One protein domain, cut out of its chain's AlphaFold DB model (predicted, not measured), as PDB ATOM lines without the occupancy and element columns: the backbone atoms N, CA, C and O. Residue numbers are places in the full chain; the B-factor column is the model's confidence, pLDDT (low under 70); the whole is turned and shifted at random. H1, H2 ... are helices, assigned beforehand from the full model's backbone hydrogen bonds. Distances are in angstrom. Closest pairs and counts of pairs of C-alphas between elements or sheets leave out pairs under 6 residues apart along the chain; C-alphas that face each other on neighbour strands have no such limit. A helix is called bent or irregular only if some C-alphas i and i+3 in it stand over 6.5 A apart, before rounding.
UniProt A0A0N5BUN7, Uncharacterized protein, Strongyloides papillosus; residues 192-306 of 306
ATOM      1  N   ILE A 192     -30.823 -47.504  11.943       61.19
ATOM      2  CA  ILE A 192     -31.425 -46.608  12.933       61.19
ATOM      3  C   ILE A 192     -30.695 -46.834  14.261       61.19
ATOM      4  O   ILE A 192     -31.116 -47.610  15.113       61.19
ATOM      5  N   THR A 193     -29.538 -46.199  14.411       70.12
ATOM      6  CA  THR A 193     -28.824 -46.137  15.686       70.12
ATOM      7  C   THR A 193     -29.463 -45.080  16.581       70.12
ATOM      8  O   THR A 193     -29.888 -44.042  16.057       70.12
ATOM      9  N   PRO A 194     -29.487 -45.279  17.912       78.38
ATOM     10  CA  PRO A 194     -29.915 -44.231  18.825       78.38
ATOM     11  C   PRO A 194     -29.105 -42.950  18.579       78.38
ATOM     12  O   PRO A 194     -27.886 -43.013  18.370       78.38
ATOM     13  N   PRO A 195     -29.765 -41.780  18.533       85.44
ATOM     14  CA  PRO A 195     -29.061 -40.523  18.369       85.44
ATOM     15  C   PRO A 195     -28.185 -40.276  19.596       85.44
ATOM     16  O   PRO A 195     -28.571 -40.608  20.708       85.44
ATOM     17  N   ARG A 196     -27.030 -39.641  19.396       88.69
ATOM     18  CA  ARG A 196     -26.183 -39.118  20.477       88.69
ATOM     19  C   ARG A 196     -26.291 -37.607  20.557       88.69
ATOM     20  O   ARG A 196     -26.430 -36.944  19.521       88.69
ATOM     21  N   GLN A 197     -26.175 -37.051  21.761       87.81
ATOM     22  CA  GLN A 197     -26.221 -35.601  21.934       87.81
ATOM     23  C   GLN A 197     -25.053 -34.905  21.212       87.81
ATOM     24  O   GLN A 197     -25.289 -33.922  20.517       87.81
ATOM     25  N   ASN A 198     -23.818 -35.419  21.295       82.00
ATOM     26  CA  ASN A 198     -22.644 -34.934  20.542       82.00
ATOM     27  C   ASN A 198     -22.521 -33.393  20.472       82.00
ATOM     28  O   ASN A 198     -22.456 -32.820  19.384       82.00
ATOM     29  N   ASN A 199     -22.515 -32.710  21.622       77.25
ATOM     30  CA  ASN A 199     -22.451 -31.243  21.738       77.25
ATOM     31  C   ASN A 199     -23.620 -30.455  21.109       77.25
ATOM     32  O   ASN A 199     -23.565 -29.223  21.096       77.25
ATOM     33  N   SER A 200     -24.673 -31.112  20.609       85.12
ATOM     34  CA  SER A 200     -25.883 -30.422  20.161       85.12
ATOM     35  C   SER A 200     -26.661 -29.863  21.344       85.12
ATOM     36  O   SER A 200     -26.643 -30.442  22.439       85.12
ATOM     37  N   ALA A 201     -27.448 -28.824  21.084       89.56
ATOM     38  CA  ALA A 201     -28.408 -28.335  22.054       89.56
ATOM     39  C   ALA A 201     -29.346 -29.457  22.540       89.56
ATOM     40  O   ALA A 201     -29.782 -30.307  21.756       89.56
ATOM     41  N   ILE A 202     -29.623 -29.496  23.846       93.31
ATOM     42  CA  ILE A 202     -30.326 -30.629  24.463       93.31
ATOM     43  C   ILE A 202     -31.764 -30.793  23.955       93.31
ATOM     44  O   ILE A 202     -32.211 -31.916  23.763       93.31
ATOM     45  N   GLY A 203     -32.462 -29.703  23.642       88.75
ATOM     46  CA  GLY A 203     -33.794 -29.744  23.042       88.75
ATOM     47  C   GLY A 203     -33.777 -30.427  21.675       88.75
ATOM     48  O   GLY A 203     -34.592 -31.305  21.409       88.75
ATOM     49  N   ASN A 204     -32.771 -30.141  20.843       89.19
ATOM     50  CA  ASN A 204     -32.582 -30.849  19.571       89.19
ATOM     51  C   ASN A 204     -32.268 -32.336  19.768       89.19
ATOM     52  O   ASN A 204     -32.600 -33.158  18.914       89.19
ATOM     53  N   TYR A 205     -31.579 -32.694  20.851       92.75
ATOM     54  CA  TYR A 205     -31.336 -34.090  21.195       92.75
ATOM     55  C   TYR A 205     -32.624 -34.799  21.625       92.75
ATOM     56  O   TYR A 205     -32.938 -35.834  21.044       92.75
ATOM     57  N   ILE A 206     -33.400 -34.207  22.538       92.25
ATOM     58  CA  ILE A 206     -34.698 -34.733  22.993       92.25
ATOM     59  C   ILE A 206     -35.618 -34.976  21.796       92.25
ATOM     60  O   ILE A 206     -36.065 -36.101  21.595       92.25
ATOM     61  N   THR A 207     -35.794 -33.983  20.919       89.00
ATOM     62  CA  THR A 207     -36.636 -34.134  19.725       89.00
ATOM     63  C   THR A 207     -36.125 -35.230  18.786       89.00
ATOM     64  O   THR A 207     -36.912 -35.981  18.213       89.00
ATOM     65  N   ARG A 208     -34.806 -35.358  18.588       89.12
ATOM     66  CA  ARG A 208     -34.249 -36.445  17.760       89.12
ATOM     67  C   ARG A 208     -34.465 -37.815  18.400       89.12
ATOM     68  O   ARG A 208     -34.727 -38.765  17.670       89.12
ATOM     69  N   PHE A 209     -34.373 -37.908  19.722       90.62
ATOM     70  CA  PHE A 209     -34.605 -39.141  20.462       90.62
ATOM     71  C   PHE A 209     -36.080 -39.559  20.434       90.62
ATOM     72  O   PHE A 209     -36.377 -40.708  20.133       90.62
ATOM     73  N   GLU A 210     -37.013 -38.632  20.646       89.62
ATOM     74  CA  GLU A 210     -38.454 -38.894  20.522       89.62
ATOM     75  C   GLU A 210     -38.818 -39.380  19.119       89.62
ATOM     76  O   GLU A 210     -39.543 -40.359  18.964       89.62
ATOM     77  N   ASN A 211     -38.253 -38.741  18.092       84.19
ATOM     78  CA  ASN A 211     -38.424 -39.189  16.714       84.19
ATOM     79  C   ASN A 211     -37.816 -40.576  16.482       84.19
ATOM     80  O   ASN A 211     -38.386 -41.356  15.732       84.19
ATOM     81  N   PHE A 212     -36.684 -40.896  17.109       85.94
ATOM     82  CA  PHE A 212     -36.076 -42.224  17.046       85.94
ATOM     83  C   PHE A 212     -36.970 -43.297  17.688       85.94
ATOM     84  O   PHE A 212     -37.199 -44.335  17.073       85.94
ATOM     85  N   VAL A 213     -37.524 -43.041  18.877       83.12
ATOM     86  CA  VAL A 213     -38.444 -43.978  19.547       83.12
ATOM     87  C   VAL A 213     -39.708 -44.168  18.716       83.12
ATOM     88  O   VAL A 213     -40.078 -45.299  18.419       83.12
ATOM     89  N   LEU A 214     -40.301 -43.073  18.233       80.19
ATOM     90  CA  LEU A 214     -41.461 -43.132  17.345       80.19
ATOM     91  C   LEU A 214     -41.161 -43.908  16.052       80.19
ATOM     92  O   LEU A 214     -42.043 -44.555  15.500       80.19
ATOM     93  N   GLN A 215     -39.920 -43.860  15.562       69.75
ATOM     94  CA  GLN A 215     -39.487 -44.578  14.363       69.75
ATOM     95  C   GLN A 215     -39.263 -46.074  14.582       69.75
ATOM     96  O   GLN A 215     -39.546 -46.843  13.665       69.75
ATOM     97  N   ILE A 216     -38.732 -46.485  15.737       76.56
ATOM     98  CA  ILE A 216     -38.446 -47.899  16.026       76.56
ATOM     99  C   ILE A 216     -39.661 -48.610  16.614       76.56
ATOM    100  O   ILE A 216     -39.981 -49.714  16.184       76.56
ATOM    101  N   ASP A 217     -40.330 -47.988  17.582       74.94
ATOM    102  CA  ASP A 217     -41.411 -48.621  18.339       74.94
ATOM    103  C   ASP A 217     -42.798 -48.253  17.813       74.94
ATOM    104  O   ASP A 217     -43.780 -48.878  18.198       74.94
ATOM    105  N   GLY A 218     -42.908 -47.229  16.957       76.50
ATOM    106  CA  GLY A 218     -44.202 -46.723  16.483       76.50
ATOM    107  C   GLY A 218     -45.013 -45.991  17.557       76.50
ATOM    108  O   GLY A 218     -46.151 -45.608  17.302       76.50
ATOM    109  N   ILE A 219     -44.436 -45.778  18.743       79.06
ATOM    110  CA  ILE A 219     -45.101 -45.231  19.929       79.06
ATOM    111  C   ILE A 219     -44.349 -43.974  20.382       79.06
ATOM    112  O   ILE A 219     -43.121 -43.904  20.295       79.06
ATOM    113  N   ARG A 220     -45.072 -42.953  20.852       83.50
ATOM    114  CA  ARG A 220     -44.447 -41.736  21.394       83.50
ATOM    115  C   ARG A 220     -44.024 -41.931  22.850       83.50
ATOM    116  O   ARG A 220     -44.713 -42.604  23.604       83.50
ATOM    117  N   MET A 221     -42.940 -41.273  23.267       85.75
ATOM    118  CA  MET A 221     -42.445 -41.332  24.654       85.75
ATOM    119  C   MET A 221     -43.425 -40.778  25.701       85.75
ATOM    120  O   MET A 221     -43.317 -41.114  26.878       85.75
ATOM    121  N   ASP A 222     -44.367 -39.932  25.292       86.31
ATOM    122  CA  ASP A 222     -45.398 -39.330  26.136       86.31
ATOM    123  C   ASP A 222     -46.755 -40.050  26.061       86.31
ATOM    124  O   ASP A 222     -47.708 -39.606  26.701       86.31
ATOM    125  N   SER A 223     -46.871 -41.147  25.301       84.06
ATOM    126  CA  SER A 223     -48.145 -41.855  25.161       84.06
ATOM    127  C   SER A 223     -48.490 -42.699  26.391       84.06
ATOM    128  O   SER A 223     -47.632 -43.122  27.166       84.06
ATOM    129  N   VAL A 224     -49.781 -42.989  26.562       81.31
ATOM    130  CA  VAL A 224     -50.246 -43.921  27.603       81.31
ATOM    131  C   VAL A 224     -49.706 -45.332  27.341       81.31
ATOM    132  O   VAL A 224     -49.287 -46.013  28.268       81.31
ATOM    133  N   GLU A 225     -49.595 -45.729  26.070       79.12
ATOM    134  CA  GLU A 225     -49.122 -47.061  25.666       79.12
ATOM    135  C   GLU A 225     -47.680 -47.330  26.120       79.12
ATOM    136  O   GLU A 225     -47.353 -48.451  26.514       79.12
ATOM    137  N   ILE A 226     -46.806 -46.313  26.093       81.25
ATOM    138  CA  ILE A 226     -45.440 -46.468  26.600       81.25
ATOM    139  C   ILE A 226     -45.385 -46.422  28.127       81.25
ATOM    140  O   ILE A 226     -44.557 -47.106  28.718       81.25
ATOM    141  N   ILE A 227     -46.270 -45.667  28.784       81.06
ATOM    142  CA  ILE A 227     -46.358 -45.622  30.252       81.06
ATOM    143  C   ILE A 227     -46.774 -46.994  30.798       81.06
ATOM    144  O   ILE A 227     -46.133 -47.500  31.722       81.06
ATOM    145  N   ASP A 228     -47.770 -47.620  30.173       82.00
ATOM    146  CA  ASP A 228     -48.268 -48.946  30.546       82.00
ATOM    147  C   ASP A 228     -47.221 -50.045  30.282       82.00
ATOM    148  O   ASP A 228     -47.129 -51.031  31.018       82.00
ATOM    149  N   ASN A 229     -46.348 -49.854  29.287       79.81
ATOM    150  CA  ASN A 229     -45.225 -50.745  29.004       79.81
ATOM    151  C   ASN A 229     -43.960 -50.350  29.791       79.81
ATOM    152  O   ASN A 229     -42.959 -49.882  29.240       79.81
ATOM    153  N   THR A 230     -43.993 -50.583  31.106       78.50
ATOM    154  CA  THR A 230     -42.896 -50.231  32.031       78.50
ATOM    155  C   THR A 230     -41.508 -50.750  31.592       78.50
ATOM    156  O   THR A 230     -40.547 -49.976  31.665       78.50
ATOM    157  N   PRO A 231     -41.337 -52.004  31.112       76.12
ATOM    158  CA  PRO A 231     -40.036 -52.486  30.643       76.12
ATOM    159  C   PRO A 231     -39.480 -51.683  29.461       76.12
ATOM    160  O   PRO A 231     -38.316 -51.278  29.494       76.12
ATOM    161  N   LEU A 232     -40.307 -51.411  28.446       79.81
ATOM    162  CA  LEU A 232     -39.897 -50.647  27.266       79.81
ATOM    163  C   LEU A 232     -39.581 -49.192  27.626       79.81
ATOM    164  O   LEU A 232     -38.551 -48.659  27.215       79.81
ATOM    165  N   ASN A 233     -40.425 -48.569  28.449       81.88
ATOM    166  CA  ASN A 233     -40.229 -47.205  28.932       81.88
ATOM    167  C   ASN A 233     -38.884 -47.048  29.660       81.88
ATOM    168  O   ASN A 233     -38.110 -46.134  29.372       81.88
ATOM    169  N   ASN A 234     -38.562 -47.988  30.553       82.12
ATOM    170  CA  ASN A 234     -37.290 -48.001  31.273       82.12
ATOM    171  C   ASN A 234     -36.092 -48.198  30.337       82.12
ATOM    172  O   ASN A 234     -35.060 -47.549  30.522       82.12
ATOM    173  N   GLU A 235     -36.221 -49.057  29.326       82.38
ATOM    174  CA  GLU A 235     -35.167 -49.265  28.333       82.38
ATOM    175  C   GLU A 235     -34.898 -47.991  27.525       82.38
ATOM    176  O   GLU A 235     -33.752 -47.547  27.431       82.38
ATOM    177  N   ARG A 236     -35.947 -47.332  27.015       86.75
ATOM    178  CA  ARG A 236     -35.799 -46.079  26.261       86.75
ATOM    179  C   ARG A 236     -35.236 -44.952  27.115       86.75
ATOM    180  O   ARG A 236     -34.346 -44.238  26.660       86.75
ATOM    181  N   ARG A 237     -35.647 -44.831  28.378       88.44
ATOM    182  CA  ARG A 237     -35.044 -43.873  29.323       88.44
ATOM    183  C   ARG A 237     -33.562 -44.139  29.550       88.44
ATOM    184  O   ARG A 237     -32.765 -43.203  29.544       88.44
ATOM    185  N   ARG A 238     -33.170 -45.406  29.713       86.81
ATOM    186  CA  ARG A 238     -31.760 -45.782  29.868       86.81
ATOM    187  C   ARG A 238     -30.959 -45.435  28.616       86.81
ATOM    188  O   ARG A 238     -29.873 -44.873  28.731       86.81
ATOM    189  N   GLN A 239     -31.504 -45.725  27.439       88.31
ATOM    190  CA  GLN A 239     -30.887 -45.390  26.159       88.31
ATOM    191  C   GLN A 239     -30.708 -43.871  26.002       88.31
ATOM    192  O   GLN A 239     -29.609 -43.419  25.691       88.31
ATOM    193  N   PHE A 240     -31.736 -43.083  26.336       92.06
ATOM    194  CA  PHE A 240     -31.662 -41.620  26.347       92.06
ATOM    195  C   PHE A 240     -30.542 -41.096  27.253       92.06
ATOM    196  O   PHE A 240     -29.772 -40.233  26.834       92.06
ATOM    197  N   ILE A 241     -30.438 -41.614  28.484       90.81
ATOM    198  CA  ILE A 241     -29.397 -41.205  29.439       90.81
ATOM    199  C   ILE A 241     -28.013 -41.600  28.925       90.81
ATOM    200  O   ILE A 241     -27.081 -40.807  29.012       90.81
ATOM    201  N   ASN A 242     -27.860 -42.818  28.404       88.75
ATOM    202  CA  ASN A 242     -26.563 -43.337  27.979       88.75
ATOM    203  C   ASN A 242     -25.937 -42.518  26.847       88.75
ATOM    204  O   ASN A 242     -24.721 -42.325  26.853       88.75
ATOM    205  N   ASP A 243     -26.763 -42.018  25.929       90.81
ATOM    206  CA  ASP A 243     -26.339 -41.246  24.759       90.81
ATOM    207  C   ASP A 243     -26.376 -39.708  24.977       90.81
ATOM    208  O   ASP A 243     -26.080 -38.930  24.057       90.81
ATOM    209  N   LEU A 244     -26.682 -39.265  26.205       91.38
ATOM    210  CA  LEU A 244     -26.583 -37.876  26.672       91.38
ATOM    211  C   LEU A 244     -25.114 -37.470  26.919       91.38
ATOM    212  O   LEU A 244     -24.267 -38.307  27.236       91.38
ATOM    213  N   ASP A 245     -24.807 -36.170  26.833       89.50
ATOM    214  CA  ASP A 245     -23.497 -35.623  27.214       89.50
ATOM    215  C   ASP A 245     -23.158 -36.002  28.666       89.50
ATOM    216  O   ASP A 245     -23.932 -35.752  29.598       89.50
ATOM    217  N   ASN A 246     -21.980 -36.602  28.850       89.19
ATOM    218  CA  ASN A 246     -21.512 -37.112  30.131       89.19
ATOM    219  C   ASN A 246     -21.502 -36.036  31.222       89.19
ATOM    220  O   ASN A 246     -21.829 -36.321  32.370       89.19
ATOM    221  N   ASN A 247     -21.203 -34.785  30.864       89.00
ATOM    222  CA  ASN A 247     -21.203 -33.692  31.832       89.00
ATOM    223  C   ASN A 247     -22.600 -33.468  32.420       89.00
ATOM    224  O   ASN A 247     -22.732 -33.276  33.624       89.00
ATOM    225  N   ILE A 248     -23.647 -33.557  31.593       89.62
ATOM    226  CA  ILE A 248     -25.041 -33.396  32.029       89.62
ATOM    227  C   ILE A 248     -25.466 -34.596  32.874       89.62
ATOM    228  O   ILE A 248     -26.116 -34.417  33.902       89.62
ATOM    229  N   ARG A 249     -25.061 -35.813  32.480       88.06
ATOM    230  CA  ARG A 249     -25.357 -37.043  33.232       88.06
ATOM    231  C   ARG A 249     -24.837 -36.992  34.667       88.06
ATOM    232  O   ARG A 249     -25.486 -37.521  35.557       88.06
ATOM    233  N   VAL A 250     -23.671 -36.381  34.879       86.69
ATOM    234  CA  VAL A 250     -23.028 -36.306  36.199       86.69
ATOM    235  C   VAL A 250     -23.701 -35.278  37.111       86.69
ATOM    236  O   VAL A 250     -23.788 -35.500  38.315       86.69
ATOM    237  N   ILE A 251     -24.183 -34.158  36.566       87.31
ATOM    238  CA  ILE A 251     -24.718 -33.054  37.382       87.31
ATOM    239  C   ILE A 251     -26.223 -33.146  37.666       87.31
ATOM    240  O   ILE A 251     -26.747 -32.356  38.452       87.31
ATOM    241  N   VAL A 252     -26.939 -34.051  36.996       88.56
ATOM    242  CA  VAL A 252     -28.388 -34.210  37.146       88.56
ATOM    243  C   VAL A 252     -28.684 -35.472  37.936       88.56
ATOM    244  O   VAL A 252     -28.311 -36.572  37.540       88.56
ATOM    245  N   THR A 253     -29.404 -35.319  39.044       85.44
ATOM    246  CA  THR A 253     -29.988 -36.455  39.755       85.44
ATOM    247  C   THR A 253     -31.065 -37.084  38.880       85.44
ATOM    248  O   THR A 253     -31.963 -36.385  38.407       85.44
ATOM    249  N   GLN A 254     -30.964 -38.393  38.647       81.12
ATOM    250  CA  GLN A 254     -31.904 -39.103  37.786       81.12
ATOM    251  C   GLN A 254     -33.349 -38.936  38.310       81.12
ATOM    252  O   GLN A 254     -33.594 -39.217  39.485       81.12
ATOM    253  N   PRO A 255     -34.301 -38.501  37.463       82.19
ATOM    254  CA  PRO A 255     -35.704 -38.382  37.842       82.19
ATOM    255  C   PRO A 255     -36.353 -39.746  38.101       82.19
ATOM    256  O   PRO A 255     -35.876 -40.780  37.630       82.19
ATOM    257  N   GLU A 256     -37.487 -39.741  38.806       76.75
ATOM    258  CA  GLU A 256     -38.232 -40.958  39.139       76.75
ATOM    259  C   GLU A 256     -38.623 -41.777  37.901       76.75
ATOM    260  O   GLU A 256     -39.056 -41.241  36.876       76.75
ATOM    261  N   ASN A 257     -38.556 -43.105  38.022       68.62
ATOM    262  CA  ASN A 257     -38.838 -44.032  36.921       68.62
ATOM    263  C   ASN A 257     -40.293 -43.971  36.421       68.62
ATOM    264  O   ASN A 257     -40.546 -44.325  35.275       68.62
ATOM    265  N   PHE A 258     -41.228 -43.480  37.239       72.81
ATOM    266  CA  PHE A 258     -42.651 -43.358  36.891       72.81
ATOM    267  C   PHE A 258     -43.061 -41.947  36.452       72.81
ATOM    268  O   PHE A 258     -44.219 -41.714  36.116       72.81
ATOM    269  N   SER A 259     -42.126 -40.993  36.436       81.44
ATOM    270  CA  SER A 259     -42.414 -39.627  35.992       81.44
ATOM    271  C   SER A 259     -42.852 -39.600  34.524       81.44
ATOM    272  O   SER A 259     -42.371 -40.394  33.714       81.44
ATOM    273  N   GLN A 260     -43.749 -38.682  34.157       88.00
ATOM    274  CA  GLN A 260     -44.088 -38.445  32.749       88.00
ATOM    275  C   GLN A 260     -42.844 -38.020  31.961       88.00
ATOM    276  O   GLN A 260     -41.935 -37.406  32.516       88.00
ATOM    277  N   TRP A 261     -42.807 -38.296  30.657       91.69
ATOM    278  CA  TRP A 261     -41.621 -38.047  29.831       91.69
ATOM    279  C   TRP A 261     -41.118 -36.593  29.866       91.69
ATOM    280  O   TRP A 261     -39.913 -36.350  29.967       91.69
ATOM    281  N   HIS A 262     -42.026 -35.615  29.872       89.19
ATOM    282  CA  HIS A 262     -41.645 -34.210  30.030       89.19
ATOM    283  C   HIS A 262     -40.983 -33.944  31.395       89.19
ATOM    284  O   HIS A 262     -39.898 -33.370  31.456       89.19
ATOM    285  N   ALA A 263     -41.577 -34.442  32.483       88.38
ATOM    286  CA  ALA A 263     -41.013 -34.326  33.829       88.38
ATOM    287  C   ALA A 263     -39.674 -35.076  33.974       88.38
ATOM    288  O   ALA A 263     -38.798 -34.645  34.718       88.38
ATOM    289  N   PHE A 264     -39.492 -36.168  33.231       91.31
ATOM    290  CA  PHE A 264     -38.241 -36.915  33.177       91.31
ATOM    291  C   PHE A 264     -37.127 -36.140  32.453       91.31
ATOM    292  O   PHE A 264     -35.980 -36.146  32.887       91.31
ATOM    293  N   THR A 265     -37.431 -35.461  31.345       93.00
ATOM    294  CA  THR A 265     -36.419 -34.741  30.546       93.00
ATOM    295  C   THR A 265     -36.068 -33.360  31.109       93.00
ATOM    296  O   THR A 265     -34.956 -32.871  30.888       93.00
ATOM    297  N   GLN A 266     -36.970 -32.755  31.881       92.50
ATOM    298  CA  GLN A 266     -36.836 -31.402  32.422       92.50
ATOM    299  C   GLN A 266     -35.565 -31.179  33.277       92.50
ATOM    300  O   GLN A 266     -34.824 -30.237  32.980       92.50
ATOM    301  N   PRO A 267     -35.200 -32.047  34.247       91.62
ATOM    302  CA  PRO A 267     -33.967 -31.877  35.024       91.62
ATOM    303  C   PRO A 267     -32.696 -31.902  34.166       91.62
ATOM    304  O   PRO A 267     -31.715 -31.223  34.478       91.62
ATOM    305  N   TYR A 268     -32.710 -32.647  33.055       93.00
ATOM    306  CA  TYR A 268     -31.602 -32.674  32.100       93.00
ATOM    307  C   TYR A 268     -31.504 -31.372  31.303       93.00
ATOM    308  O   TYR A 268     -30.397 -30.865  31.105       93.00
ATOM    309  N   ALA A 269     -32.639 -30.790  30.900       92.06
ATOM    310  CA  ALA A 269     -32.677 -29.474  30.263       92.06
ATOM    311  C   ALA A 269     -32.143 -28.375  31.197       92.06
ATOM    312  O   ALA A 269     -31.326 -27.551  30.788       92.06
ATOM    313  N   GLU A 270     -32.526 -28.410  32.471       91.50
ATOM    314  CA  GLU A 270     -32.019 -27.490  33.495       91.50
ATOM    315  C   GLU A 270     -30.525 -27.700  33.769       91.50
ATOM    316  O   GLU A 270     -29.762 -26.737  33.866       91.50
ATOM    317  N   GLY A 271     -30.070 -28.955  33.830       91.38
ATOM    318  CA  GLY A 271     -28.649 -29.295  33.897       91.38
ATOM    319  C   GLY A 271     -27.853 -28.704  32.732       91.38
ATOM    320  O   GLY A 271     -26.821 -28.069  32.943       91.38
ATOM    321  N   TYR A 272     -28.369 -28.831  31.509       92.44
ATOM    322  CA  TYR A 272     -27.750 -28.238  30.326       92.44
ATOM    323  C   TYR A 272     -27.639 -26.711  30.427       92.44
ATOM    324  O   TYR A 272     -26.579 -26.168  30.126       92.44
ATOM    325  N   ILE A 273     -28.687 -26.020  30.888       91.38
ATOM    326  CA  ILE A 273     -28.663 -24.560  31.084       91.38
ATOM    327  C   ILE A 273     -27.607 -24.164  32.122       91.38
ATOM    328  O   ILE A 273     -26.890 -23.186  31.920       91.38
ATOM    329  N   ARG A 274     -27.462 -24.934  33.209       90.31
ATOM    330  CA  ARG A 274     -26.434 -24.683  34.235       90.31
ATOM    331  C   ARG A 274     -25.012 -24.833  33.692       90.31
ATOM    332  O   ARG A 274     -24.156 -24.019  34.024       90.31
ATOM    333  N   LEU A 275     -24.758 -25.842  32.856       89.31
ATOM    334  CA  LEU A 275     -23.438 -26.069  32.247       89.31
ATOM    335  C   LEU A 275     -23.131 -25.098  31.105       89.31
ATOM    336  O   LEU A 275     -21.977 -24.732  30.890       89.31
ATOM    337  N   TYR A 276     -24.158 -24.688  30.363       89.38
ATOM    338  CA  TYR A 276     -24.019 -23.895  29.150       89.38
ATOM    339  C   TYR A 276     -25.002 -22.709  29.133       89.38
ATOM    340  O   TYR A 276     -25.851 -22.632  28.243       89.38
ATOM    341  N   PRO A 277     -24.868 -21.732  30.049       87.06
ATOM    342  CA  PRO A 277     -25.845 -20.646  30.221       87.06
ATOM    343  C   PRO A 277     -26.013 -19.759  28.978       87.06
ATOM    344  O   PRO A 277     -27.072 -19.181  28.757       87.06
ATOM    345  N   ASN A 278     -24.984 -19.686  28.129       87.56
ATOM    346  CA  ASN A 278     -24.996 -18.901  26.891       87.56
ATOM    347  C   ASN A 278     -25.401 -19.716  25.650       87.56
ATOM    348  O   ASN A 278     -25.373 -19.187  24.536       87.56
ATOM    349  N   ARG A 279     -25.734 -21.007  25.797       85.94
ATOM    350  CA  ARG A 279     -26.196 -21.847  24.684       85.94
ATOM    351  C   ARG A 279     -27.717 -21.995  24.731       85.94
ATOM    352  O   ARG A 279     -28.263 -22.303  25.786       85.94
ATOM    353  N   PRO A 280     -28.418 -21.829  23.599       87.75
ATOM    354  CA  PRO A 280     -29.852 -22.076  23.556       87.75
ATOM    355  C   PRO A 280     -30.154 -23.572  23.736       87.75
ATOM    356  O   PRO A 280     -29.331 -24.426  23.404       87.75
ATOM    357  N   LEU A 281     -31.364 -23.886  24.211       85.88
ATOM    358  CA  LEU A 281     -31.868 -25.265  24.302       85.88
ATOM    359  C   LEU A 281     -32.069 -25.915  22.927       85.88
ATOM    360  O   LEU A 281     -31.971 -27.132  22.809       85.88
ATOM    361  N   TYR A 282     -32.303 -25.113  21.890       87.88
ATOM    362  CA  TYR A 282     -32.455 -25.557  20.508       87.88
ATOM    363  C   TYR A 282     -31.473 -24.793  19.625       87.88
ATOM    364  O   TYR A 282     -31.367 -23.566  19.722       87.88
ATOM    365  N   ASP A 283     -30.757 -25.494  18.746       80.19
ATOM    366  CA  ASP A 283     -29.892 -24.825  17.775       80.19
ATOM    367  C   ASP A 283     -30.747 -23.986  16.820       80.19
ATOM    368  O   ASP A 283     -31.820 -24.402  16.374       80.19
ATOM    369  N   LYS A 284     -30.251 -22.799  16.459       70.19
ATOM    370  CA  LYS A 284     -30.894 -21.987  15.421       70.19
ATOM    371  C   LYS A 284     -30.903 -22.789  14.111       70.19
ATOM    372  O   LYS A 284     -29.869 -23.361  13.757       70.19
ATOM    373  N   PRO A 285     -32.013 -22.807  13.349       55.25
ATOM    374  CA  PRO A 285     -32.045 -23.493  12.065       55.25
ATOM    375  C   PRO A 285     -30.953 -22.907  11.168       55.25
ATOM    376  O   PRO A 285     -30.948 -21.706  10.884       55.25
ATOM    377  N   SER A 286     -30.005 -23.748  10.750       49.88
ATOM    378  CA  SER A 286     -28.890 -23.305   9.917       49.88
ATOM    379  C   SER A 286     -29.417 -22.666   8.627       49.88
ATOM    380  O   SER A 286     -30.420 -23.108   8.055       49.88
ATOM    381  N   ALA A 287     -28.748 -21.619   8.134       48.19
ATOM    382  CA  ALA A 287     -29.134 -20.938   6.891       48.19
ATOM    383  C   ALA A 287     -29.243 -21.914   5.693       48.19
ATOM    384  O   ALA A 287     -30.089 -21.748   4.816       48.19
ATOM    385  N   LEU A 288     -28.467 -23.003   5.713       46.78
ATOM    386  CA  LEU A 288     -28.535 -24.119   4.763       46.78
ATOM    387  C   LEU A 288     -29.861 -24.900   4.814       46.78
ATOM    388  O   LEU A 288     -30.349 -25.343   3.771       46.78
ATOM    389  N   HIS A 289     -30.478 -25.039   5.990       46.53
ATOM    390  CA  HIS A 289     -31.782 -25.687   6.142       46.53
ATOM    391  C   HIS A 289     -32.912 -24.816   5.569       46.53
ATOM    392  O   HIS A 289     -33.785 -25.325   4.864       46.53
ATOM    393  N   LYS A 290     -32.832 -23.486   5.745       43.84
ATOM    394  CA  LYS A 290     -33.751 -22.529   5.100       43.84
ATOM    395  C   LYS A 290     -33.666 -22.590   3.571       43.84
ATOM    396  O   LYS A 290     -34.700 -22.585   2.912       43.84
ATOM    397  N   ILE A 291     -32.463 -22.729   3.005       49.72
ATOM    398  CA  ILE A 291     -32.263 -22.847   1.548       49.72
ATOM    399  C   ILE A 291     -32.813 -24.179   1.005       49.72
ATOM    400  O   ILE A 291     -33.425 -24.196  -0.066       49.72
ATOM    401  N   LYS A 292     -32.646 -25.297   1.731       47.22
ATOM    402  CA  LYS A 292     -33.226 -26.600   1.341       47.22
ATOM    403  C   LYS A 292     -34.757 -26.593   1.397       47.22
ATOM    404  O   LYS A 292     -35.383 -27.076   0.455       47.22
ATOM    405  N   LEU A 293     -35.351 -25.993   2.432       46.88
ATOM    406  CA  LEU A 293     -36.802 -25.791   2.521       46.88
ATOM    407  C   LEU A 293     -37.303 -24.906   1.371       46.88
ATOM    408  O   LEU A 293     -38.201 -25.321   0.642       46.88
ATOM    409  N   PHE A 294     -36.659 -23.764   1.105       44.72
ATOM    410  CA  PHE A 294     -37.023 -22.887  -0.018       44.72
ATOM    411  C   PHE A 294     -36.957 -23.592  -1.381       44.72
ATOM    412  O   PHE A 294     -37.851 -23.419  -2.210       44.72
ATOM    413  N   LYS A 295     -35.934 -24.424  -1.627       45.59
ATOM    414  CA  LYS A 295     -35.839 -25.221  -2.863       45.59
ATOM    415  C   LYS A 295     -36.934 -26.290  -2.960       45.59
ATOM    416  O   LYS A 295     -37.437 -26.514  -4.059       45.59
ATOM    417  N   LYS A 296     -37.331 -26.910  -1.841       42.72
ATOM    418  CA  LYS A 296     -38.433 -27.888  -1.789       42.72
ATOM    419  C   LYS A 296     -39.776 -27.222  -2.119       42.72
ATOM    420  O   LYS A 296     -40.476 -27.701  -3.005       42.72
ATOM    421  N   TYR A 297     -40.073 -26.063  -1.526       42.84
ATOM    422  CA  TYR A 297     -41.303 -25.308  -1.814       42.84
ATOM    423  C   TYR A 297     -41.351 -24.770  -3.252       42.84
ATOM    424  O   TYR A 297     -42.380 -24.876  -3.915       42.84
ATOM    425  N   LYS A 298     -40.233 -24.281  -3.808       40.59
ATOM    426  CA  LYS A 298     -40.196 -23.780  -5.197       40.59
ATOM    427  C   LYS A 298     -40.406 -24.885  -6.245       40.59
ATOM    428  O   LYS A 298     -40.871 -24.598  -7.345       40.59
ATOM    429  N   LYS A 299     -40.073 -26.140  -5.914       41.91
ATOM    430  CA  LYS A 299     -40.314 -27.307  -6.778       41.91
ATOM    431  C   LYS A 299     -41.795 -27.703  -6.785       41.91
ATOM    432  O   LYS A 299     -42.315 -28.019  -7.844       41.91
ATOM    433  N   ILE A 300     -42.478 -27.583  -5.643       47.19
ATOM    434  CA  ILE A 300     -43.920 -27.849  -5.506       47.19
ATOM    435  C   ILE A 300     -44.744 -26.796  -6.270       47.19
ATOM    436  O   ILE A 300     -45.606 -27.148  -7.067       47.19
ATOM    437  N   TYR A 301     -44.402 -25.506  -6.158       38.81
ATOM    438  CA  TYR A 301     -45.107 -24.441  -6.891       38.81
ATOM    439  C   TYR A 301     -44.878 -24.438  -8.412       38.81
ATOM    440  O   TYR A 301     -45.657 -23.824  -9.138       38.81
ATOM    441  N   LYS A 302     -43.837 -25.112  -8.917       43.03
ATOM    442  CA  LYS A 302     -43.639 -25.298 -10.366       43.03
ATOM    443  C   LYS A 302     -44.476 -26.439 -10.951       43.03
ATOM    444  O   LYS A 302     -44.709 -26.422 -12.151       43.03
ATOM    445  N   ILE A 303     -44.919 -27.391 -10.129       46.66
ATOM    446  CA  ILE A 303     -45.723 -28.545 -10.568       46.66
ATOM    447  C   ILE A 303     -47.216 -28.182 -10.665       46.66
ATOM    448  O   ILE A 303     -47.945 -28.810 -11.413       46.66
ATOM    449  N   HIS A 304     -47.673 -27.126  -9.985       43.91
ATOM    450  CA  HIS A 304     -49.068 -26.655 -10.048       43.91
ATOM    451  C   HIS A 304     -49.316 -25.521 -11.059       43.91
ATOM    452  O   HIS A 304     -50.317 -24.815 -10.960       43.91
ATOM    453  N   LYS A 305     -48.396 -25.293 -12.006       43.59
ATOM    454  CA  LYS A 305     -48.528 -24.236 -13.027       43.59
ATOM    455  C   LYS A 305     -48.242 -24.700 -14.463       43.59
ATOM    456  O   LYS A 305     -47.948 -23.864 -15.316       43.59
ATOM    457  N   GLN A 306     -48.319 -26.004 -14.713       39.12
ATOM    458  CA  GLN A 306     -48.395 -26.621 -16.041       39.12
ATOM    459  C   GLN A 306     -49.653 -27.477 -16.088       39.12
ATOM    460  O   GLN A 306     -50.253 -27.530 -17.178       39.12
TER     461      GLN A 306
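Overview. This is residues 192 to 306 of the 306 residues of an uncharacterized protein of Strongyloides papillosus (UniProt A0A0N5BUN7). H1, H3 and H5 make a compact body, with short H2 and H4 at opposite ends, while residues 285 to 306, including H6, stick out as an arm. The 115 printed residues hold six named helices, H1 to H6 in order: all helix. The whole is loose, radius of gyration of the C-alphas 17.4 A, spanning 58 by 37 by 22 A.

Arrangement. H1, residues 202 to 217, touches H5, residues 261 to 275, with residues 202 to 206 alone, at a shallow tilt of 31 degrees, opposite ways; their closest C-alphas, of Ile 202 and Ala 269, are 6.4 A apart. H3, residues 230 to 242, is close to H1 but not clearly touching; the closest C-alphas, of Phe 209 and Phe 240, are 7.0 A apart. H2, residues 224 to 228, and H3 touch only at the corner, only just, with 3 pairs of C-alphas within 8 A; the closest, of Ile 226 and Asn 233, are 5.8 A apart. H4, residues 246 to 251, touches H5 about perpendicular at 84 degrees; the closest C-alphas, of Ile 248 and Gly 271, are 5.8 A apart. H6, residues 287 to 303, touches no helix. Every O i to N i+4 pair is within hydrogen-bond range in H1 to H4, 9 of 11 in H5 and 12 of 13 in H6.

Along the chain. H1, 22.0 A long, begins at C-alpha 202 (-30.326, -30.629, 24.463). H5, 21.9 A, is irregular, only just: C-alphas 264 and 267 are 6.9 A apart. H6, 25.3 A, ends at C-alpha 303 (-45.723, -28.545, -10.568).

Size, cuts and confidence. The printed part has no cut, and the link from H5 to H6 is long. The pLDDT is under 70 at residues 192, 215, 257 and 285 to 306.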